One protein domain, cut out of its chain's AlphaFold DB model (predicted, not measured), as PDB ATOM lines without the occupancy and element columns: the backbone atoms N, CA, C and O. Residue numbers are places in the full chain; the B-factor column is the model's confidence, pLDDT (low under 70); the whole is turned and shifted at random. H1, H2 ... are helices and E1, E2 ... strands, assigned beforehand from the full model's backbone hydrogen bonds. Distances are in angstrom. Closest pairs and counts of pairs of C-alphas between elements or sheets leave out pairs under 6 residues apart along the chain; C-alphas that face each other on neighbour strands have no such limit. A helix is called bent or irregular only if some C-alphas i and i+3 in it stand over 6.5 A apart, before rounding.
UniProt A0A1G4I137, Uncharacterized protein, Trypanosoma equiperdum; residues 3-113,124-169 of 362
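This is residues 3 to 113 and 124 to 169 of the 362 residues of an uncharacterized protein of Trypanosoma equiperdum (UniProt A0A1G4I137). A strongly twisted, curling sheet of five strands makes the core, with H1 and H2 packed on one face and the long helix H3 crossing the other. H4 packs on E3 and E4 and makes a V with H3, while the hairpin E1-E2 sits at one end of the body; residues 124 to 130 of H3 stick out. The 157 printed residues include four named helices and seven named strands, in the order E1 E2 H1 E3 E4 E5 E6 H2 E7 H3 H4, a mixed class. The large sheet runs E6 E5 E4 E3 E7, antiparallel throughout. The whole is compact, with a radius of gyration of the C-alphas of 15.4 A and spans of 43 by 40 by 29 A.

In the large sheet, E3 is residues 53 to 60, 21.1 A long, E4 63 to 71, 25.1 A, E5 80 to 84, E6 92 to 95 and E7 106 to 108. E1, residues 3 to 6, begins at C-alpha 3 (131.086, 146.088, 96.436); E2 is 17 to 21. H1 is residues 23 to 33, 16.0 A, and H2 96 to 105, 14.6 A. H3, residues 124 to 144, measures 30.5 A from C-alpha 124 at (98.669, 142.403, 108.011). H4, residues 152 to 169, measures 25.3 A and ends at C-alpha 169 (90.539, 130.892, 89.718).

E3 E4 E5 E6 form a meander, each strand the antiparallel neighbour of the one before. Within hydrogen-bond range are N 55 and O 67 of E3 and E4, 2.8 A, N 84 and O 68 of E5 and E4, 2.8 A, N 81 and O 94 of E5 and E6, 2.8 A, N 56 and O 107 of E3 and E7, 2.9 A, and N 20 and O 3 of the hairpin E1 and E2, 2.7 A. H1 is on the sheet at a height of 7.6 A, along the strands, at 12 degrees to E4 on the local plane. It touches H2, on the same face, closest at the C-alphas of Leu 32 and Lys 103, 4.9 A. H3 is on the opposite face, its closest C-alpha pair with E4 being Val 65 and Ser 135, 5.3 A. With residues 138 to 143 alone H3 touches H4, at a steep tilt of 47 degrees, opposite ways; Ala 142 and Leu 156 have the closest C-alphas, 5.4 A. H4 is on the sheet, slantwise to the strands, at 42 degrees to E3 on the local plane. H2 is irregular, with C-alphas 101 and 104 7.8 A apart. Every O i to N i+4 pair is within hydrogen-bond range in H3 and H4, against 6 of 7 in H1 and 4 of 6 in H2.

The C-alphas of Ser 38 and Gly 169 are the two farthest apart, 45.4 A. Residues 114 to 123 are not printed, and C-alphas 113 and 124 are 13.8 A apart across the cut. The link H1 to E3 is long, 19 residues. Mean pLDDT of the printed part is 74.7, with 52 residues under 70, among them 3 to 17, 35 to 51 and 124 to 131.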
ATOM      1  N   THR A   3     131.719 146.806  95.321       62.72
ATOM      2  CA  THR A   3     131.086 146.088  96.436       62.72
ATOM      3  C   THR A   3     131.016 144.610  96.101       62.72
ATOM      4  O   THR A   3     130.825 144.264  94.943       62.72
ATOM      5  N   VAL A   4     131.161 143.729  97.083       67.31
ATOM      6  CA  VAL A   4     131.159 142.280  96.851       67.31
ATOM      7  C   VAL A   4     129.752 141.725  97.079       67.31
ATOM      8  O   VAL A   4     129.167 141.989  98.128       67.31
ATOM      9  N   PHE A   5     129.205 140.968  96.123       65.25
ATOM     10  CA  PHE A   5     127.861 140.380  96.222       65.25
ATOM     11  C   PHE A   5     127.853 138.912  95.751       65.25
ATOM     12  O   PHE A   5     128.548 138.594  94.783       65.25
ATOM     13  N   PRO A   6     127.107 138.002  96.408       66.25
ATOM     14  CA  PRO A   6     126.980 136.620  95.946       66.25
ATOM     15  C   PRO A   6     126.132 136.538  94.668       66.25
ATOM     16  O   PRO A   6     125.016 137.056  94.621       66.25
ATOM     17  N   LEU A   7     126.636 135.866  93.631       63.53
ATOM     18  CA  LEU A   7     125.876 135.594  92.404       63.53
ATOM     19  C   LEU A   7     125.148 134.247  92.495       63.53
ATOM     20  O   LEU A   7     125.718 133.236  92.920       63.53
ATOM     21  N   LEU A   8     123.873 134.231  92.094       65.94
ATOM     22  CA  LEU A   8     123.108 132.997  91.944       65.94
ATOM     23  C   LEU A   8     123.669 132.178  90.798       65.94
ATOM     24  O   LEU A   8     124.119 132.713  89.785       65.94
ATOM     25  N   ARG A   9     123.573 130.856  90.957       63.75
ATOM     26  CA  ARG A   9     123.893 129.877  89.922       63.75
ATOM     27  C   ARG A   9     122.907 129.992  88.761       63.75
ATOM     28  O   ARG A   9     122.053 129.134  88.588       63.75
ATOM     29  N   ALA A  10     123.046 131.009  87.929       49.66
ATOM     30  CA  ALA A  10     122.738 130.807  86.532       49.66
ATOM     31  C   ALA A  10     123.847 129.870  86.018       49.66
ATOM     32  O   ALA A  10     125.008 130.268  86.013       49.66
ATOM     33  N   LEU A  11     123.527 128.641  85.587       47.56
ATOM     34  CA  LEU A  11     124.412 127.802  84.747       47.56
ATOM     35  C   LEU A  11     125.487 126.914  85.444       47.56
ATOM     36  O   LEU A  11     126.589 126.749  84.921       47.56
ATOM     37  N   GLY A  12     125.204 126.290  86.596       43.94
ATOM     38  CA  GLY A  12     125.949 125.080  87.018       43.94
ATOM     39  C   GLY A  12     127.374 125.222  87.603       43.94
ATOM     40  O   GLY A  12     128.105 124.233  87.637       43.94
ATOM     41  N   LYS A  13     127.798 126.391  88.113       46.75
ATOM     42  CA  LYS A  13     129.092 126.566  88.830       46.75
ATOM     43  C   LYS A  13     128.920 126.930  90.311       46.75
ATOM     44  O   LYS A  13     127.850 127.350  90.736       46.75
ATOM     45  N   VAL A  14     129.969 126.737  91.122       51.72
ATOM     46  CA  VAL A  14     129.977 127.057  92.566       51.72
ATOM     47  C   VAL A  14     129.745 128.558  92.773       51.72
ATOM     48  O   VAL A  14     130.361 129.374  92.091       51.72
ATOM     49  N   SER A  15     128.858 128.917  93.705       55.25
ATOM     50  CA  SER A  15     128.579 130.304  94.084       55.25
ATOM     51  C   SER A  15     129.856 130.962  94.603       55.25
ATOM     52  O   SER A  15     130.504 130.442  95.512       55.25
ATOM     53  N   HIS A  16     130.221 132.090  94.010       61.59
ATOM     54  CA  HIS A  16     131.390 132.869  94.385       61.59
ATOM     55  C   HIS A  16     130.984 134.318  94.622       61.59
ATOM     56  O   HIS A  16     129.952 134.803  94.155       61.59
ATOM     57  N   PHE A  17     131.783 134.974  95.448       69.19
ATOM     58  CA  PHE A  17     131.653 136.384  95.738       69.19
ATOM     59  C   PHE A  17     132.268 137.175  94.592       69.19
ATOM     60  O   PHE A  17     133.443 136.973  94.283       69.19
ATOM     61  N   THR A  18     131.491 138.077  93.997       71.94
ATOM     62  CA  THR A  18     131.930 138.803  92.805       71.94
ATOM     63  C   THR A  18     131.903 140.309  93.033       71.94
ATOM     64  O   THR A  18     131.033 140.843  93.726       71.94
ATOM     65  N   GLU A  19     132.897 140.997  92.473       77.12
ATOM     66  CA  GLU A  19     133.019 142.449  92.539       77.12
ATOM     67  C   GLU A  19     131.973 143.116  91.632       77.12
ATOM     68  O   GLU A  19     131.927 142.892  90.419       77.12
ATOM     69  N   VAL A  20     131.125 143.947  92.234       78.62
ATOM     70  CA  VAL A  20     130.016 144.647  91.587       78.62
ATOM     71  C   VAL A  20     130.376 146.111  91.369       78.62
ATOM     72  O   VAL A  20     130.763 146.835  92.292       78.62
ATOM     73  N   GLN A  21     130.195 146.566  90.133       81.00
ATOM     74  CA  GLN A  21     130.329 147.960  89.742       81.00
ATOM     75  C   GLN A  21     128.979 148.673  89.877       81.00
ATOM     76  O   GLN A  21     128.082 148.532  89.045       81.00
ATOM     77  N   THR A  22     128.844 149.513  90.902       79.31
ATOM     78  CA  THR A  22     127.593 150.233  91.210       79.31
ATOM     79  C   THR A  22     127.221 151.310  90.185       79.31
ATOM     80  O   THR A  22     126.090 151.786  90.162       79.31
ATOM     81  N   ARG A  23     128.130 151.681  89.269       76.50
ATOM     82  CA  ARG A  23     127.851 152.658  88.195       76.50
ATOM     83  C   ARG A  23     126.691 152.226  87.292       76.50
ATOM     84  O   ARG A  23     125.961 153.080  86.796       76.50
ATOM     85  N   ALA A  24     126.491 150.921  87.111       80.31
ATOM     86  CA  ALA A  24     125.398 150.391  86.303       80.31
ATOM     87  C   ALA A  24     124.006 150.588  86.937       80.31
ATOM     88  O   ALA A  24     123.008 150.515  86.226       80.31
ATOM     89  N   VAL A  25     123.920 150.925  88.230       83.38
ATOM     90  CA  VAL A  25     122.648 151.270  88.892       83.38
ATOM     91  C   VAL A  25     122.040 152.538  88.286       83.38
ATOM     92  O   VAL A  25     120.844 152.578  88.014       83.38
ATOM     93  N   GLY A  26     122.869 153.541  87.972       81.25
ATOM     94  CA  GLY A  26     122.410 154.749  87.276       81.25
ATOM     95  C   GLY A  26     121.884 154.455  85.866       81.25
ATOM     96  O   GLY A  26     120.892 155.041  85.443       81.25
ATOM     97  N   LYS A  27     122.494 153.487  85.165       84.50
ATOM     98  CA  LYS A  27     122.014 152.999  83.860       84.50
ATOM     99  C   LYS A  27     120.644 152.324  84.001       84.50
ATOM    100  O   LYS A  27     119.749 152.634  83.223       84.50
ATOM    101  N   ALA A  28     120.458 151.467  85.008       85.12
ATOM    102  CA  ALA A  28     119.165 150.838  85.300       85.12
ATOM    103  C   ALA A  28     118.074 151.885  85.577       85.12
ATOM    104  O   ALA A  28     117.002 151.836  84.981       85.12
ATOM    105  N   GLN A  29     118.379 152.879  86.417       86.06
ATOM    106  CA  GLN A  29     117.461 153.972  86.740       86.06
ATOM    107  C   GLN A  29     117.060 154.763  85.490       86.06
ATOM    108  O   GLN A  29     115.877 155.023  85.284       86.06
ATOM    109  N   GLN A  30     118.031 155.103  84.640       86.06
ATOM    110  CA  GLN A  30     117.776 155.840  83.406       86.06
ATOM    111  C   GLN A  30     116.905 155.048  82.421       86.06
ATOM    112  O   GLN A  30     116.030 155.634  81.789       86.06
ATOM    113  N   ILE A  31     117.127 153.736  82.294       87.31
ATOM    114  CA  ILE A  31     116.339 152.864  81.409       87.31
ATOM    115  C   ILE A  31     114.892 152.750  81.900       87.31
ATOM    116  O   ILE A  31     113.962 152.875  81.104       87.31
ATOM    117  N   LEU A  32     114.703 152.504  83.197       86.56
ATOM    118  CA  LEU A  32     113.389 152.203  83.764       86.56
ATOM    119  C   LEU A  32     112.537 153.455  83.986       86.56
ATOM    120  O   LEU A  32     111.332 153.427  83.760       86.56
ATOM    121  N   PHE A  33     113.160 154.553  84.414       85.38
ATOM    122  CA  PHE A  33     112.448 155.726  84.928       85.38
ATOM    123  C   PHE A  33     112.852 157.042  84.250       85.38
ATOM    124  O   PHE A  33     112.328 158.102  84.590       85.38
ATOM    125  N   GLY A  34     113.761 156.989  83.274       81.31
ATOM    126  CA  GLY A  34     114.246 158.159  82.549       81.31
ATOM    127  C   GLY A  34     115.266 158.997  83.326       81.31
ATOM    128  O   GLY A  34     115.688 158.684  84.440       81.31
ATOM    129  N   SER A  35     115.700 160.094  82.705       64.94
ATOM    130  CA  SER A  35     116.575 161.088  83.330       64.94
ATOM    131  C   SER A  35     115.770 161.954  84.292       64.94
ATOM    132  O   SER A  35     115.110 162.913  83.897       64.94
ATOM    133  N   VAL A  36     115.824 161.598  85.567       52.50
ATOM    134  CA  VAL A  36     115.214 162.368  86.644       52.50
ATOM    135  C   VAL A  36     115.956 163.708  86.768       52.50
ATOM    136  O   VAL A  36     117.161 163.737  87.024       52.50
ATOM    137  N   GLY A  37     115.253 164.831  86.563       44.00
ATOM    138  CA  GLY A  37     115.766 166.164  86.902       44.00
ATOM    139  C   GLY A  37     116.199 166.211  88.372       44.00
ATOM    140  O   GLY A  37     115.705 165.429  89.174       44.00
ATOM    141  N   SER A  38     117.119 167.108  88.722       37.53
ATOM    142  CA  SER A  38     118.003 167.105  89.907       37.53
ATOM    143  C   SER A  38     117.404 166.937  91.324       37.53
ATOM    144  O   SER A  38     118.131 167.139  92.291       37.53
ATOM    145  N   ASN A  39     116.127 166.584  91.492       38.47
ATOM    146  CA  ASN A  39     115.421 166.531  92.770       38.47
ATOM    147  C   ASN A  39     114.730 165.196  93.124       38.47
ATOM    148  O   ASN A  39     114.054 165.170  94.150       38.47
ATOM    149  N   ALA A  40     114.906 164.084  92.392       39.75
ATOM    150  CA  ALA A  40     114.380 162.786  92.854       39.75
ATOM    151  C   ALA A  40     115.475 161.743  93.165       39.75
ATOM    152  O   ALA A  40     116.144 161.201  92.292       39.75
ATOM    153  N   GLN A  41     115.565 161.487  94.474       47.81
ATOM    154  CA  GLN A  41     116.084 160.315  95.183       47.81
ATOM    155  C   GLN A  41     117.593 160.054  95.234       47.81
ATOM    156  O   GLN A  41     118.244 159.546  94.327       47.81
ATOM    157  N   LYS A  42     118.105 160.299  96.448       44.78
ATOM    158  CA  LYS A  42     119.300 159.680  97.014       44.78
ATOM    159  C   LYS A  42     119.168 158.158  96.908       44.78
ATOM    160  O   LYS A  42     118.277 157.594  97.537       44.78
ATOM    161  N   CYS A  43     120.106 157.509  96.213       41.19
ATOM    162  CA  CYS A  43     120.558 156.171  96.598       41.19
ATOM    163  C   CYS A  43     120.675 156.160  98.128       41.19
ATOM    164  O   CYS A  43     121.476 156.918  98.687       41.19
ATOM    165  N   THR A  44     119.833 155.388  98.811       43.06
ATOM    166  CA  THR A  44     119.935 155.217 100.257       43.06
ATOM    167  C   THR A  44     121.253 154.516 100.530       43.06
ATOM    168  O   THR A  44     121.400 153.320 100.323       43.06
ATOM    169  N   THR A  45     122.238 155.310 100.927       38.88
ATOM    170  CA  THR A  45     123.487 154.849 101.516       38.88
ATOM    171  C   THR A  45     123.303 154.939 103.024       38.88
ATOM    172  O   THR A  45     123.820 155.839 103.683       38.88
ATOM    173  N   SER A  46     122.471 154.059 103.581       34.19
ATOM    174  CA  SER A  46     122.546 153.753 105.011       34.19
ATOM    175  C   SER A  46     123.906 153.110 105.269       34.19
ATOM    176  O   SER A  46     124.415 152.359 104.439       34.19
ATOM    177  N   HIS A  47     124.532 153.474 106.385       34.16
ATOM    178  CA  HIS A  47     125.870 153.049 106.791       34.16
ATOM    179  C   HIS A  47     126.174 151.574 106.457       34.16
ATOM    180  O   HIS A  47     125.697 150.672 107.134       34.16
ATOM    181  N   GLY A  48     127.001 151.347 105.430       38.69
ATOM    182  CA  GLY A  48     127.489 150.017 105.044       38.69
ATOM    183  C   GLY A  48     126.703 149.289 103.944       38.69
ATOM    184  O   GLY A  48     127.156 148.231 103.515       38.69
ATOM    185  N   GLU A  49     125.590 149.834 103.441       45.16
ATOM    186  CA  GLU A  49     124.766 149.177 102.417       45.16
ATOM    187  C   GLU A  49     125.114 149.611 100.983       45.16
ATOM    188  O   GLU A  49     125.376 150.782 100.689       45.16
ATOM    189  N   VAL A  50     125.126 148.628 100.078       52.84
ATOM    190  CA  VAL A  50     125.368 148.781  98.637       52.84
ATOM    191  C   VAL A  50     124.361 149.775  98.051       52.84
ATOM    192  O   VAL A  50     123.159 149.627  98.253       52.84
ATOM    193  N   ALA A  51     124.834 150.771  97.298       64.62
ATOM    194  CA  ALA A  51     123.957 151.665  96.543       64.62
ATOM    195  C   ALA A  51     123.128 150.833  95.549       64.62
ATOM    196  O   ALA A  51     123.672 150.345  94.562       64.62
ATOM    197  N   ALA A  52     121.839 150.650  95.833       76.62
ATOM    198  CA  ALA A  52     120.928 149.828  95.047       76.62
ATOM    199  C   ALA A  52     119.675 150.624  94.663       76.62
ATOM    200  O   ALA A  52     119.172 151.435  95.442       76.62
ATOM    201  N   LEU A  53     119.158 150.372  93.462       84.06
ATOM    202  CA  LEU A  53     117.871 150.892  93.009       84.06
ATOM    203  C   LEU A  53     116.779 149.903  93.418       84.06
ATOM    204  O   LEU A  53     116.650 148.851  92.794       84.06
ATOM    205  N   ARG A  54     116.014 150.242  94.458       87.00
ATOM    206  CA  ARG A  54     114.841 149.473  94.894       87.00
ATOM    207  C   ARG A  54     113.642 149.809  94.007       87.00
ATOM    208  O   ARG A  54     113.357 150.977  93.739       87.00
ATOM    209  N   CYS A  55     112.947 148.785  93.543       87.94
ATOM    210  CA  CYS A  55     111.774 148.908  92.691       87.94
ATOM    211  C   CYS A  55     110.826 147.730  92.907       87.94
ATOM    212  O   CYS A  55     111.176 146.720  93.523       87.94
ATOM    213  N   ARG A  56     109.618 147.863  92.368       88.81
ATOM    214  CA  ARG A  56     108.617 146.800  92.353       88.81
ATOM    215  C   ARG A  56     108.328 146.413  90.923       88.81
ATOM    216  O   ARG A  56     108.045 147.278  90.097       88.81
ATOM    217  N   TYR A  57     108.399 145.123  90.641       89.88
ATOM    218  CA  TYR A  57     107.977 144.564  89.371       89.88
ATOM    219  C   TYR A  57     106.508 144.141  89.489       89.88
ATOM    220  O   TYR A  57     106.196 143.096  90.063       89.88
ATOM    221  N   ARG A  58     105.604 144.998  89.005       87.12
ATOM    222  CA  ARG A  58     104.146 144.846  89.087       87.12
ATOM    223  C   ARG A  58     103.584 144.460  87.723       87.12
ATOM    224  O   ARG A  58     103.579 145.258  86.788       87.12
ATOM    225  N   VAL A  59     103.068 143.239  87.624       78.12
ATOM    226  CA  VAL A  59     102.417 142.718  86.406       78.12
ATOM    227  C   VAL A  59     100.894 142.840  86.486       78.12
ATOM    228  O   VAL A  59     100.214 142.976  85.469       78.12
ATOM    229  N   CYS A  60     100.349 142.773  87.698       73.75
ATOM    230  CA  CYS A  60      98.942 142.982  87.997       73.75
ATOM    231  C   CYS A  60      98.794 143.560  89.401       73.75
ATOM    232  O   CYS A  60      99.717 143.471  90.208       73.75
ATOM    233  N   ASP A  61      97.621 144.107  89.702       68.88
ATOM    234  CA  ASP A  61      97.340 144.695  91.018       68.88
ATOM    235  C   ASP A  61      97.422 143.667  92.158       68.88
ATOM    236  O   ASP A  61      97.640 144.032  93.307       68.88
ATOM    237  N   ALA A  62      97.285 142.379  91.836       65.75
ATOM    238  CA  ALA A  62      97.334 141.286  92.801       65.75
ATOM    239  C   ALA A  62      98.751 140.741  93.064       65.75
ATOM    240  O   ALA A  62      98.908 139.889  93.936       65.75
ATOM    241  N   PHE A  63      99.778 141.151  92.301       73.31
ATOM    242  CA  PHE A  63     101.103 140.530  92.394       73.31
ATOM    243  C   PHE A  63     102.257 141.489  92.079       73.31
ATOM    244  O   PHE A  63     102.414 141.972  90.951       73.31
ATOM    245  N   GLU A  64     103.121 141.693  93.072       84.00
ATOM    246  CA  GLU A  64     104.309 142.542  92.997       84.00
ATOM    247  C   GLU A  64     105.544 141.782  93.453       84.00
ATOM    248  O   GLU A  64     105.574 141.248  94.557       84.00
ATOM    249  N   VAL A  65     106.596 141.807  92.638       87.69
ATOM    250  CA  VAL A  65     107.885 141.223  93.008       87.69
ATOM    251  C   VAL A  65     108.837 142.338  93.454       87.69
ATOM    252  O   VAL A  65     109.150 143.214  92.638       87.69
ATOM    253  N   PRO A  66     109.331 142.330  94.707       87.94
ATOM    254  CA  PRO A  66     110.436 143.199  95.093       87.94
ATOM    255  C   PRO A  66     111.646 142.962  94.222       87.94
ATOM    256  O   PRO A  66     112.067 141.818  94.071       87.94
ATOM    257  N   MET A  67     112.286 144.024  93.755       89.25
ATOM    258  CA  MET A  67     113.551 143.883  93.056       89.25
ATOM    259  C   MET A  67     114.493 145.035  93.380       89.25
ATOM    260  O   MET A  67     114.092 146.191  93.482       89.25
ATOM    261  N   SER A  68     115.770 144.710  93.539       89.19
ATOM    262  CA  SER A  68     116.843 145.678  93.724       89.19
ATOM    263  C   SER A  68     117.891 145.507  92.637       89.19
ATOM    264  O   SER A  68     118.458 144.427  92.493       89.19
ATOM    265  N   PHE A  69     118.192 146.569  91.894       89.62
ATOM    266  CA  PHE A  69     119.320 146.573  90.965       89.62
ATOM    267  C   PHE A  69     120.571 147.072  91.678       89.62
ATOM    268  O   PHE A  69     120.603 148.204  92.163       89.62
ATOM    269  N   ILE A  70     121.597 146.223  91.749       88.00
ATOM    270  CA  ILE A  70     122.777 146.439  92.606       88.00
ATOM    271  C   ILE A  70     124.036 146.863  91.832       88.00
ATOM    272  O   ILE A  70     124.983 147.378  92.425       88.00
ATOM    273  N   GLY A  71     124.068 146.677  90.509       85.69
ATOM    274  CA  GLY A  71     125.189 147.089  89.655       85.69
ATOM    275  C   GLY A  71     125.440 146.131  88.496       85.69
ATOM    276  O   GLY A  71     124.522 145.454  88.056       85.69
ATOM    277  N   SER A  72     126.666 146.085  87.979       85.12
ATOM    278  CA  SER A  72     127.097 145.146  86.931       85.12
ATOM    279  C   SER A  72     128.349 144.382  87.355       85.12
ATOM    280  O   SER A  72     129.009 144.743  88.329       85.12
ATOM    281  N   CYS A  73     128.687 143.329  86.616       82.19
ATOM    282  CA  CYS A  73     129.877 142.519  86.845       82.19
ATOM    283  C   CYS A  73     130.604 142.249  85.519       82.19
ATOM    284  O   CYS A  73     129.957 141.987  84.506       82.19
ATOM    285  N   GLN A  74     131.944 142.264  85.543       77.38
ATOM    286  CA  GLN A  74     132.778 141.980  84.367       77.38
ATOM    287  C   GLN A  74     132.523 140.590  83.766       77.38
ATOM    288  O   GLN A  74     132.578 140.444  82.550       77.38
ATOM    289  N   GLU A  75     132.193 139.589  84.586       77.12
ATOM    290  CA  GLU A  75     131.953 138.207  84.142       77.12
ATOM    291  C   GLU A  75     130.751 138.073  83.195       77.12
ATOM    292  O   GLU A  75     130.714 137.164  82.368       77.12
ATOM    293  N   HIS A  76     129.786 138.992  83.286       74.94
ATOM    294  CA  HIS A  76     128.564 138.992  82.479       74.94
ATOM    295  C   HIS A  76     128.553 140.069  81.377       74.94
ATOM    296  O   HIS A  76     127.627 140.108  80.568       74.94
ATOM    297  N   GLY A  77     129.585 140.917  81.313       77.06
ATOM    298  CA  GLY A  77     129.711 142.005  80.340       77.06
ATOM    299  C   GLY A  77     128.894 143.267  80.664       77.06
ATOM    300  O   GLY A  77     128.024 143.287  81.535       77.06
ATOM    301  N   ASP A  78     129.159 144.345  79.922       76.69
ATOM    302  CA  ASP A  78     128.647 145.704  80.200       76.69
ATOM    303  C   ASP A  78     127.143 145.908  79.909       76.69
ATOM    304  O   ASP A  78     126.544 146.937  80.259       76.69
ATOM    305  N   ASN A  79     126.517 144.925  79.257       84.06
ATOM    306  CA  ASN A  79     125.096 144.931  78.900       84.06
ATOM    307  C   ASN A  79     124.216 144.185  79.909       84.06
ATOM    308  O   ASN A  79     123.010 144.071  79.690       84.06
ATOM    309  N   MET A  80     124.797 143.714  81.013       87.44
ATOM    310  CA  MET A  80     124.084 143.014  82.075       87.44
ATOM    311  C   MET A  80     124.054 143.851  83.353       87.44
ATOM    312  O   MET A  80     125.058 144.430  83.775       87.44
ATOM    313  N   ILE A  81     122.887 143.898  83.985       89.81
ATOM    314  CA  ILE A  81     122.659 144.521  85.287       89.81
ATOM    315  C   ILE A  81     122.217 143.423  86.250       89.81
ATOM    316  O   ILE A  81     121.362 142.603  85.936       89.81
ATOM    317  N   LEU A  82     122.817 143.398  87.429       89.69
ATOM    318  CA  LEU A  82     122.510 142.455  88.486       89.69
ATOM    319  C   LEU A  82     121.255 142.902  89.232       89.69
ATOM    320  O   LEU A  82     121.215 143.999  89.801       89.69
ATOM    321  N   ALA A  83     120.258 142.026  89.240       90.62
ATOM    322  CA  ALA A  83     119.034 142.147  90.008       90.62
ATOM    323  C   ALA A  83     119.068 141.199  91.212       90.62
ATOM    324  O   ALA A  83     119.558 140.074  91.132       90.62
ATOM    325  N   HIS A  84     118.529 141.650  92.336       88.19
ATOM    326  CA  HIS A  84     118.363 140.869  93.554       88.19
ATOM    327  C   HIS A  84     116.910 140.928  94.009       88.19
ATOM    328  O   HIS A  84     116.261 141.968  93.895       88.19
ATOM    329  N   VAL A  85     116.414 139.809  94.531       87.25
ATOM    330  CA  VAL A  85     115.097 139.708  95.164       87.25
ATOM    331  C   VAL A  85     115.317 139.255  96.611       87.25
ATOM    332  O   VAL A  85     116.066 138.294  96.828       87.25
ATOM    333  N   PRO A  86     114.705 139.918  97.609       83.00
ATOM    334  CA  PRO A  86     114.764 139.508  99.008       83.00
ATOM    335  C   PRO A  86     114.436 138.022  99.187       83.00
ATOM    336  O   PRO A  86     113.513 137.500  98.568       83.00
ATOM    337  N   GLY A  87     115.214 137.333 100.021       78.06
ATOM    338  CA  GLY A  87     115.090 135.887 100.239       78.06
ATOM    339  C   GLY A  87     115.917 135.018  99.285       78.06
ATOM    340  O   GLY A  87     116.170 133.858  99.604       78.06
ATOM    341  N   LEU A  88     116.422 135.557  98.166       82.31
ATOM    342  CA  LEU A  88     117.391 134.836  97.338       82.31
ATOM    343  C   LEU A  88     118.801 134.880  97.948       82.31
ATOM    344  O   LEU A  88     119.228 135.937  98.425       82.31
ATOM    345  N   PRO A  89     119.580 133.784  97.840       77.81
ATOM    346  CA  PRO A  89     120.953 133.736  98.343       77.81
ATOM    347  C   PRO A  89     121.956 134.573  97.524       77.81
ATOM    348  O   PRO A  89     123.127 134.639  97.891       77.81
ATOM    349  N   GLY A  90     121.531 135.200  96.423       83.19
ATOM    350  CA  GLY A  90     122.382 136.023  95.567       83.19
ATOM    351  C   GLY A  90     121.614 136.782  94.487       83.19
ATOM    352  O   GLY A  90     120.390 136.693  94.409       83.19
ATOM    353  N   ALA A  91     122.339 137.511  93.640       86.75
ATOM    354  CA  ALA A  91     121.791 138.267  92.512       86.75
ATOM    355  C   ALA A  91     121.879 137.475  91.205       86.75
ATOM    356  O   ALA A  91     122.687 136.557  91.078       86.75
ATOM    357  N   PHE A  92     121.080 137.858  90.217       87.75
ATOM    358  CA  PHE A  92     121.082 137.277  88.878       87.75
ATOM    359  C   PHE A  92     121.232 138.364  87.803       87.75
ATOM    360  O   PHE A  92     120.804 139.502  88.014       87.75
ATOM    361  N   PRO A  93     121.862 138.049  86.658       88.44
ATOM    362  CA  PRO A  93     122.040 139.004  85.571       88.44
ATOM    363  C   PRO A  93     120.742 139.197  84.776       88.44
ATOM    364  O   PRO A  93     120.067 138.232  84.438       88.44
ATOM    365  N   VAL A  94     120.437 140.446  84.434       90.06
ATOM    366  CA  VAL A  94     119.333 140.861  83.561       90.06
ATOM    367  C   VAL A  94     119.907 141.732  82.453       90.06
ATOM    368  O   VAL A  94     120.691 142.650  82.719       90.06
ATOM    369  N   SER A  95     119.535 141.463  81.204       90.25
ATOM    370  CA  SER A  95     120.064 142.240  80.080       90.25
ATOM    371  C   SER A  95     119.425 143.626  79.998       90.25
ATOM    372  O   SER A  95     118.267 143.837  80.364       90.25
ATOM    373  N   THR A  96     120.154 144.607  79.470       89.50
ATOM    374  CA  THR A  96     119.587 145.946  79.265       89.50
ATOM    375  C   THR A  96     118.423 145.942  78.280       89.50
ATOM    376  O   THR A  96     117.508 146.743  78.433       89.50
ATOM    377  N   GLU A  97     118.428 145.061  77.280       89.38
ATOM    378  CA  GLU A  97     117.335 144.921  76.305       89.38
ATOM    379  C   GLU A  97     116.046 144.433  76.972       89.38
ATOM    380  O   GLU A  97     114.961 144.965  76.744       89.38
ATOM    381  N   GLU A  98     116.178 143.452  77.857       89.94
ATOM    382  CA  GLU A  98     115.095 142.938  78.683       89.94
ATOM    383  C   GLU A  98     114.546 144.014  79.628       89.94
ATOM    384  O   GLU A  98     113.337 144.219  79.678       89.94
ATOM    385  N   LEU A  99     115.400 144.818  80.268       90.06
ATOM    386  CA  LEU A  99     114.931 145.962  81.065       90.06
ATOM    387  C   LEU A  99     114.125 146.976  80.245       90.06
ATOM    388  O   LEU A  99     113.114 147.476  80.732       90.06
ATOM    389  N   HIS A 100     114.521 147.259  78.999       88.75
ATOM    390  CA  HIS A 100     113.742 148.147  78.128       88.75
ATOM    391  C   HIS A 100     112.367 147.560  77.800       88.75
ATOM    392  O   HIS A 100     111.371 148.280  77.878       88.75
ATOM    393  N   ARG A 101     112.300 146.262  77.468       86.56
ATOM    394  CA  ARG A 101     111.031 145.572  77.176       86.56
ATOM    395  C   ARG A 101     110.094 145.550  78.384       86.56
ATOM    396  O   ARG A 101     108.884 145.644  78.214       86.56
ATOM    397  N   HIS A 102     110.650 145.470  79.590       89.19
ATOM    398  CA  HIS A 102     109.890 145.348  80.831       89.19
ATOM    399  C   HIS A 102     109.667 146.668  81.577       89.19
ATOM    400  O   HIS A 102     109.031 146.659  82.631       89.19
ATOM    401  N   LYS A 103     110.145 147.805  81.050       87.75
ATOM    402  CA  LYS A 103     110.126 149.106  81.743       87.75
ATOM    403  C   LYS A 103     108.755 149.479  82.322       87.75
ATOM    404  O   LYS A 103     108.687 149.996  83.429       87.75
ATOM    405  N   SER A 104     107.667 149.171  81.612       82.94
ATOM    406  CA  SER A 104     106.294 149.518  82.006       82.94
ATOM    407  C   SER A 104     105.774 148.737  83.213       82.94
ATOM    408  O   SER A 104     104.779 149.141  83.803       82.94
ATOM    409  N   PHE A 105     106.425 147.634  83.584       87.00
ATOM    410  CA  PHE A 105     106.077 146.837  84.762       87.00
ATOM    411  C   PHE A 105     106.853 147.261  86.009       87.00
ATOM    412  O   PHE A 105     106.550 146.796  87.105       87.00
ATOM    413  N   PHE A 106     107.869 148.114  85.868       89.00
ATOM    414  CA  PHE A 106     108.647 148.584  87.003       89.00
ATOM    415  C   PHE A 106     108.060 149.867  87.569       89.00
ATOM    416  O   PHE A 106     107.818 150.841  86.861       89.00
ATOM    417  N   LEU A 107     107.895 149.877  88.885       85.88
ATOM    418  CA  LEU A 107     107.503 151.043  89.657       85.88
ATOM    419  C   LEU A 107     108.626 151.389  90.626       85.88
ATOM    420  O   LEU A 107     109.219 150.502  91.248       85.88
ATOM    421  N   ILE A 108     108.921 152.683  90.755       82.56
ATOM    422  CA  ILE A 108     109.852 153.155  91.781       82.56
ATOM    423  C   ILE A 108     109.241 152.844  93.141       82.56
ATOM    424  O   ILE A 108     108.092 153.204  93.408       82.56
ATOM    425  N   ASP A 109     110.029 152.211  94.005       74.19
ATOM    426  CA  ASP A 109     109.634 152.057  95.390       74.19
ATOM    427  C   ASP A 109     110.035 153.300  96.192       74.19
ATOM    428  O   ASP A 109     111.215 153.565  96.423       74.19
ATOM    429  N   ASN A 110     109.033 154.076  96.599       64.44
ATOM    430  CA  ASN A 110     109.211 155.252  97.452       64.44
ATOM    431  C   ASN A 110     109.016 154.933  98.942       64.44
ATOM    432  O   ASN A 110     109.164 155.832  99.773       64.44
ATOM    433  N   SER A 111     108.651 153.693  99.285       57.72
ATOM    434  CA  SER A 111     108.439 153.295 100.674       57.72
ATOM    435  C   SER A 111     109.777 153.127 101.401       57.72
ATOM    436  O   SER A 111     110.770 152.657 100.847       57.72
ATOM    437  N   ARG A 112     109.813 153.581 102.658       49.53
ATOM    438  CA  ARG A 112     110.958 153.425 103.571       49.53
ATOM    439  C   ARG A 112     110.950 152.076 104.291       49.53
ATOM    440  O   ARG A 112     111.819 151.852 105.130       49.53
ATOM    441  N   ASP A 113     109.979 151.223 103.988       49.38
ATOM    442  CA  ASP A 113     109.758 149.986 104.712       49.38
ATOM    443  C   ASP A 113     110.785 148.946 104.263       49.38
ATOM    444  O   ASP A 113     110.966 148.665 103.074       49.38
ATOM    445  N   ASP A 124      98.258 141.752 109.263       47.41
ATOM    446  CA  ASP A 124      98.669 142.403 108.011       47.41
ATOM    447  C   ASP A 124     100.105 142.007 107.599       47.41
ATOM    448  O   ASP A 124     100.389 141.871 106.410       47.41
ATOM    449  N   ASP A 125     100.993 141.709 108.563       48.47
ATOM    450  CA  ASP A 125     102.353 141.207 108.287       48.47
ATOM    451  C   ASP A 125     102.334 139.760 107.762       48.47
ATOM    452  O   ASP A 125     103.227 139.352 107.015       48.47
ATOM    453  N   MET A 126     101.316 138.972 108.130       48.50
ATOM    454  CA  MET A 126     101.166 137.584 107.679       48.50
ATOM    455  C   MET A 126     100.767 137.516 106.197       48.50
ATOM    456  O   MET A 126     101.357 136.743 105.445       48.50
ATOM    457  N   GLN A 127      99.851 138.386 105.751       50.97
ATOM    458  CA  GLN A 127      99.514 138.528 104.327       50.97
ATOM    459  C   GLN A 127     100.693 139.073 103.509       50.97
ATOM    460  O   GLN A 127     100.975 138.568 102.421       50.97
ATOM    461  N   LEU A 128     101.442 140.046 104.050       53.19
ATOM    462  CA  LEU A 128     102.673 140.536 103.420       53.19
ATOM    463  C   LEU A 128     103.703 139.403 103.245       53.19
ATOM    464  O   LEU A 128     104.336 139.295 102.196       53.19
ATOM    465  N   SER A 129     103.834 138.525 104.245       63.50
ATOM    466  CA  SER A 129     104.727 137.362 104.210       63.50
ATOM    467  C   SER A 129     104.342 136.351 103.122       63.50
ATOM    468  O   SER A 129     105.221 135.850 102.423       63.50
ATOM    469  N   GLU A 130     103.054 136.055 102.931       67.69
ATOM    470  CA  GLU A 130     102.594 135.112 101.898       67.69
ATOM    471  C   GLU A 130     102.804 135.653 100.476       67.69
ATOM    472  O   GLU A 130     103.326 134.944  99.611       67.69
ATOM    473  N   CYS A 131     102.490 136.932 100.230       66.25
ATOM    474  CA  CYS A 131     102.745 137.575  98.938       66.25
ATOM    475  C   CYS A 131     104.245 137.621  98.599       66.25
ATOM    476  O   CYS A 131     104.636 137.374  97.453       66.25
ATOM    477  N   VAL A 132     105.098 137.889  99.593       72.75
ATOM    478  CA  VAL A 132     106.561 137.872  99.427       72.75
ATOM    479  C   VAL A 132     107.067 136.454  99.144       72.75
ATOM    480  O   VAL A 132     107.899 136.275  98.253       72.75
ATOM    481  N   GLN A 133     106.538 135.434  99.825       80.88
ATOM    482  CA  GLN A 133     106.897 134.034  99.574       80.88
ATOM    483  C   GLN A 133     106.491 133.578  98.169       80.88
ATOM    484  O   GLN A 133     107.304 132.983  97.462       80.88
ATOM    485  N   LEU A 134     105.273 133.892  97.721       81.56
ATOM    486  CA  LEU A 134     104.826 133.569  96.364       81.56
ATOM    487  C   LEU A 134     105.681 134.276  95.304       81.56
ATOM    488  O   LEU A 134     106.053 133.667  94.302       81.56
ATOM    489  N   SER A 135     106.040 135.539  95.544       84.62
ATOM    490  CA  SER A 135     106.938 136.309  94.676       84.62
ATOM    491  C   SER A 135     108.315 135.666  94.571       84.62
ATOM    492  O   SER A 135     108.834 135.491  93.468       84.62
ATOM    493  N   LEU A 136     108.879 135.245  95.704       86.56
ATOM    494  CA  LEU A 136     110.147 134.532  95.753       86.56
ATOM    495  C   LEU A 136     110.079 133.202  94.988       86.56
ATOM    496  O   LEU A 136     110.975 132.920  94.195       86.56
ATOM    497  N   LEU A 137     109.011 132.418  95.166       87.94
ATOM    498  CA  LEU A 137     108.815 131.151  94.454       87.94
ATOM    499  C   LEU A 137     108.756 131.348  92.934       87.94
ATOM    500  O   LEU A 137     109.418 130.611  92.206       87.94
ATOM    501  N   CYS A 138     108.043 132.371  92.449       88.88
ATOM    502  CA  CYS A 138     108.013 132.715  91.023       88.88
ATOM    503  C   CYS A 138     109.407 133.043  90.479       88.88
ATOM    504  O   CYS A 138     109.764 132.615  89.383       88.88
ATOM    505  N   VAL A 139     110.209 133.791  91.238       89.69
ATOM    506  CA  VAL A 139     111.571 134.146  90.819       89.69
ATOM    507  C   VAL A 139     112.481 132.921  90.838       89.69
ATOM    508  O   VAL A 139     113.225 132.704  89.886       89.69
ATOM    509  N   MET A 140     112.400 132.080  91.869       88.38
ATOM    510  CA  MET A 140     113.154 130.825  91.928       88.38
ATOM    511  C   MET A 140     112.816 129.901  90.749       88.38
ATOM    512  O   MET A 140     113.721 129.329  90.147       88.38
ATOM    513  N   GLU A 141     111.538 129.797  90.380       88.69
ATOM    514  CA  GLU A 141     111.077 129.020  89.223       88.69
ATOM    515  C   GLU A 141     111.585 129.621  87.896       88.69
ATOM    516  O   GLU A 141     112.099 128.893  87.040       88.69
ATOM    517  N   ALA A 142     111.554 130.951  87.747       88.56
ATOM    518  CA  ALA A 142     112.107 131.645  86.579       88.56
ATOM    519  C   ALA A 142     113.620 131.401  86.412       88.56
ATOM    520  O   ALA A 142     114.107 131.264  85.289       88.56
ATOM    521  N   LEU A 143     114.354 131.314  87.527       86.06
ATOM    522  CA  LEU A 143     115.800 131.083  87.557       86.06
ATOM    523  C   LEU A 143     116.190 129.608  87.371       86.06
ATOM    524  O   LEU A 143     117.265 129.332  86.845       86.06
ATOM    525  N   GLY A 144     115.344 128.666  87.799       75.94
ATOM    526  CA  GLY A 144     115.641 127.229  87.789       75.94
ATOM    527  C   GLY A 144     115.493 126.533  86.431       75.94
ATOM    528  O   GLY A 144     115.863 125.369  86.295       75.94
ATOM    529  N   THR A 145     114.950 127.204  85.415       62.34
ATOM    530  CA  THR A 145     114.704 126.597  84.097       62.34
ATOM    531  C   THR A 145     115.932 126.690  83.182       62.34
ATOM    532  O   THR A 145     116.139 127.696  82.503       62.34
ATOM    533  N   GLU A 146     116.712 125.607  83.097       51.59
ATOM    534  CA  GLU A 146     117.934 125.498  82.269       51.59
ATOM    535  C   GLU A 146     117.698 125.354  80.742       51.59
ATOM    536  O   GLU A 146     118.648 125.127  79.999       51.59
ATOM    537  N   GLY A 147     116.470 125.491  80.221       46.62
ATOM    538  CA  GLY A 147     116.134 124.914  78.904       46.62
ATOM    539  C   GLY A 147     115.352 125.748  77.886       46.62
ATOM    540  O   GLY A 147     114.797 125.155  76.971       46.62
ATOM    541  N   GLY A 148     115.265 127.076  77.987       48.62
ATOM    542  CA  GLY A 148     114.450 127.861  77.044       48.62
ATOM    543  C   GLY A 148     115.092 129.186  76.663       48.62
ATOM    544  O   GLY A 148     115.602 129.880  77.537       48.62
ATOM    545  N   GLY A 149     115.029 129.551  75.378       59.38
ATOM    546  CA  GLY A 149     115.584 130.797  74.829       59.38
ATOM    547  C   GLY A 149     114.938 132.095  75.342       59.38
ATOM    548  O   GLY A 149     115.311 133.171  74.886       59.38
ATOM    549  N   ALA A 150     113.983 132.009  76.274       64.00
ATOM    550  CA  ALA A 150     113.355 133.154  76.928       64.00
ATOM    551  C   ALA A 150     114.228 133.734  78.055       64.00
ATOM    552  O   ALA A 150     114.865 132.997  78.814       64.00
ATOM    553  N   SER A 151     114.205 135.061  78.190       86.94
ATOM    554  CA  SER A 151     114.920 135.790  79.243       86.94
ATOM    555  C   SER A 151     114.244 135.654  80.624       86.94
ATOM    556  O   SER A 151     113.121 135.157  80.729       86.94
ATOM    557  N   ILE A 152     114.927 136.040  81.707       88.88
ATOM    558  CA  ILE A 152     114.479 135.777  83.091       88.88
ATOM    559  C   ILE A 152     113.201 136.558  83.432       88.88
ATOM    560  O   ILE A 152     112.278 135.997  84.018       88.88
ATOM    561  N   LEU A 153     113.119 137.829  83.052       90.62
ATOM    562  CA  LEU A 153     111.966 138.704  83.222       90.62
ATOM    563  C   LEU A 153     110.807 138.295  82.309       90.62
ATOM    564  O   LEU A 153     109.664 138.388  82.752       90.62
ATOM    565  N   ASP A 154     111.065 137.784  81.097       88.88
ATOM    566  CA  ASP A 154     110.011 137.206  80.239       88.88
ATOM    567  C   ASP A 154     109.378 135.980  80.924       88.88
ATOM    568  O   ASP A 154     108.155 135.870  81.036       88.88
ATOM    569  N   LYS A 155     110.214 135.075  81.452       88.75
ATOM    570  CA  LYS A 155     109.757 133.905  82.219       88.75
ATOM    571  C   LYS A 155     109.010 134.321  83.482       88.75
ATOM    572  O   LYS A 155     107.931 133.799  83.757       88.75
ATOM    573  N   LEU A 156     109.553 135.282  84.231       90.25
ATOM    574  CA  LEU A 156     108.915 135.814  85.431       90.25
ATOM    575  C   LEU A 156     107.553 136.428  85.095       90.25
ATOM    576  O   LEU A 156     106.582 136.158  85.792       90.25
ATOM    577  N   LEU A 157     107.454 137.198  84.009       88.50
ATOM    578  CA  LEU A 157     106.191 137.751  83.526       88.50
ATOM    579  C   LEU A 157     105.163 136.642  83.287       88.50
ATOM    580  O   LEU A 157     104.049 136.730  83.800       88.50
ATOM    581  N   SER A 158     105.537 135.590  82.558       88.12
ATOM    582  CA  SER A 158     104.660 134.447  82.280       88.12
ATOM    583  C   SER A 158     104.185 133.746  83.558       88.12
ATOM    584  O   SER A 158     102.985 133.536  83.761       88.12
ATOM    585  N   LEU A 159     105.115 133.454  84.473       89.69
ATOM    586  CA  LEU A 159     104.828 132.793  85.745       89.69
ATOM    587  C   LEU A 159     103.888 133.626  86.614       89.69
ATOM    588  O   LEU A 159     102.875 133.113  87.088       89.69
ATOM    589  N   VAL A 160     104.174 134.919  86.769       88.62
ATOM    590  CA  VAL A 160     103.333 135.838  87.544       88.62
ATOM    591  C   VAL A 160     101.915 135.883  86.978       88.62
ATOM    592  O   VAL A 160     100.948 135.773  87.731       88.62
ATOM    593  N   ARG A 161     101.762 135.968  85.652       88.25
ATOM    594  CA  ARG A 161     100.444 135.968  84.994       88.25
ATOM    595  C   ARG A 161      99.672 134.678  85.247       88.25
ATOM    596  O   ARG A 161      98.493 134.723  85.601       88.25
ATOM    597  N   ARG A 162     100.340 133.529  85.114       89.69
ATOM    598  CA  ARG A 162      99.739 132.210  85.347       89.69
ATOM    599  C   ARG A 162      99.323 132.020  86.804       89.69
ATOM    600  O   ARG A 162      98.248 131.477  87.069       89.69
ATOM    601  N   ARG A 163     100.141 132.491  87.751       89.19
ATOM    602  CA  ARG A 163      99.823 132.470  89.186       89.19
ATOM    603  C   ARG A 163      98.663 133.399  89.512       89.19
ATOM    604  O   ARG A 163      97.739 132.952  90.177       89.19
ATOM    605  N   ALA A 164      98.644 134.618  88.976       88.00
ATOM    606  CA  ALA A 164      97.526 135.543  89.150       88.00
ATOM    607  C   ALA A 164      96.204 134.949  88.634       88.00
ATOM    608  O   ALA A 164      95.190 135.003  89.327       88.00
ATOM    609  N   ALA A 165      96.219 134.311  87.457       90.56
ATOM    610  CA  ALA A 165      95.054 133.595  86.943       90.56
ATOM    611  C   ALA A 165      94.659 132.422  87.854       90.56
ATOM    612  O   ALA A 165      93.485 132.231  88.137       90.56
ATOM    613  N   SER A 166      95.619 131.658  88.372       91.88
ATOM    614  CA  SER A 166      95.325 130.544  89.280       91.88
ATOM    615  C   SER A 166      94.729 131.013  90.613       91.88
ATOM    616  O   SER A 166      93.767 130.411  91.072       91.88
ATOM    617  N   LEU A 167      95.235 132.104  91.200       89.81
ATOM    618  CA  LEU A 167      94.703 132.700  92.433       89.81
ATOM    619  C   LEU A 167      93.254 133.164  92.244       89.81
ATOM    620  O   LEU A 167      92.370 132.712  92.968       89.81
ATOM    621  N   ARG A 168      92.989 133.960  91.198       90.12
ATOM    622  CA  ARG A 168      91.626 134.381  90.834       90.12
ATOM    623  C   ARG A 168      90.706 133.186  90.573       90.12
ATOM    624  O   ARG A 168      89.529 133.205  90.921       90.12
ATOM    625  N   GLY A 169      91.242 132.146  89.940       93.62
ATOM    626  CA  GLY A 169      90.539 130.892  89.718       93.62
ATOM    627  C   GLY A 169      90.124 130.236  91.026       93.62
ATOM    628  O   GLY A 169      88.952 129.923  91.196       93.62
TER     629      GLY A 169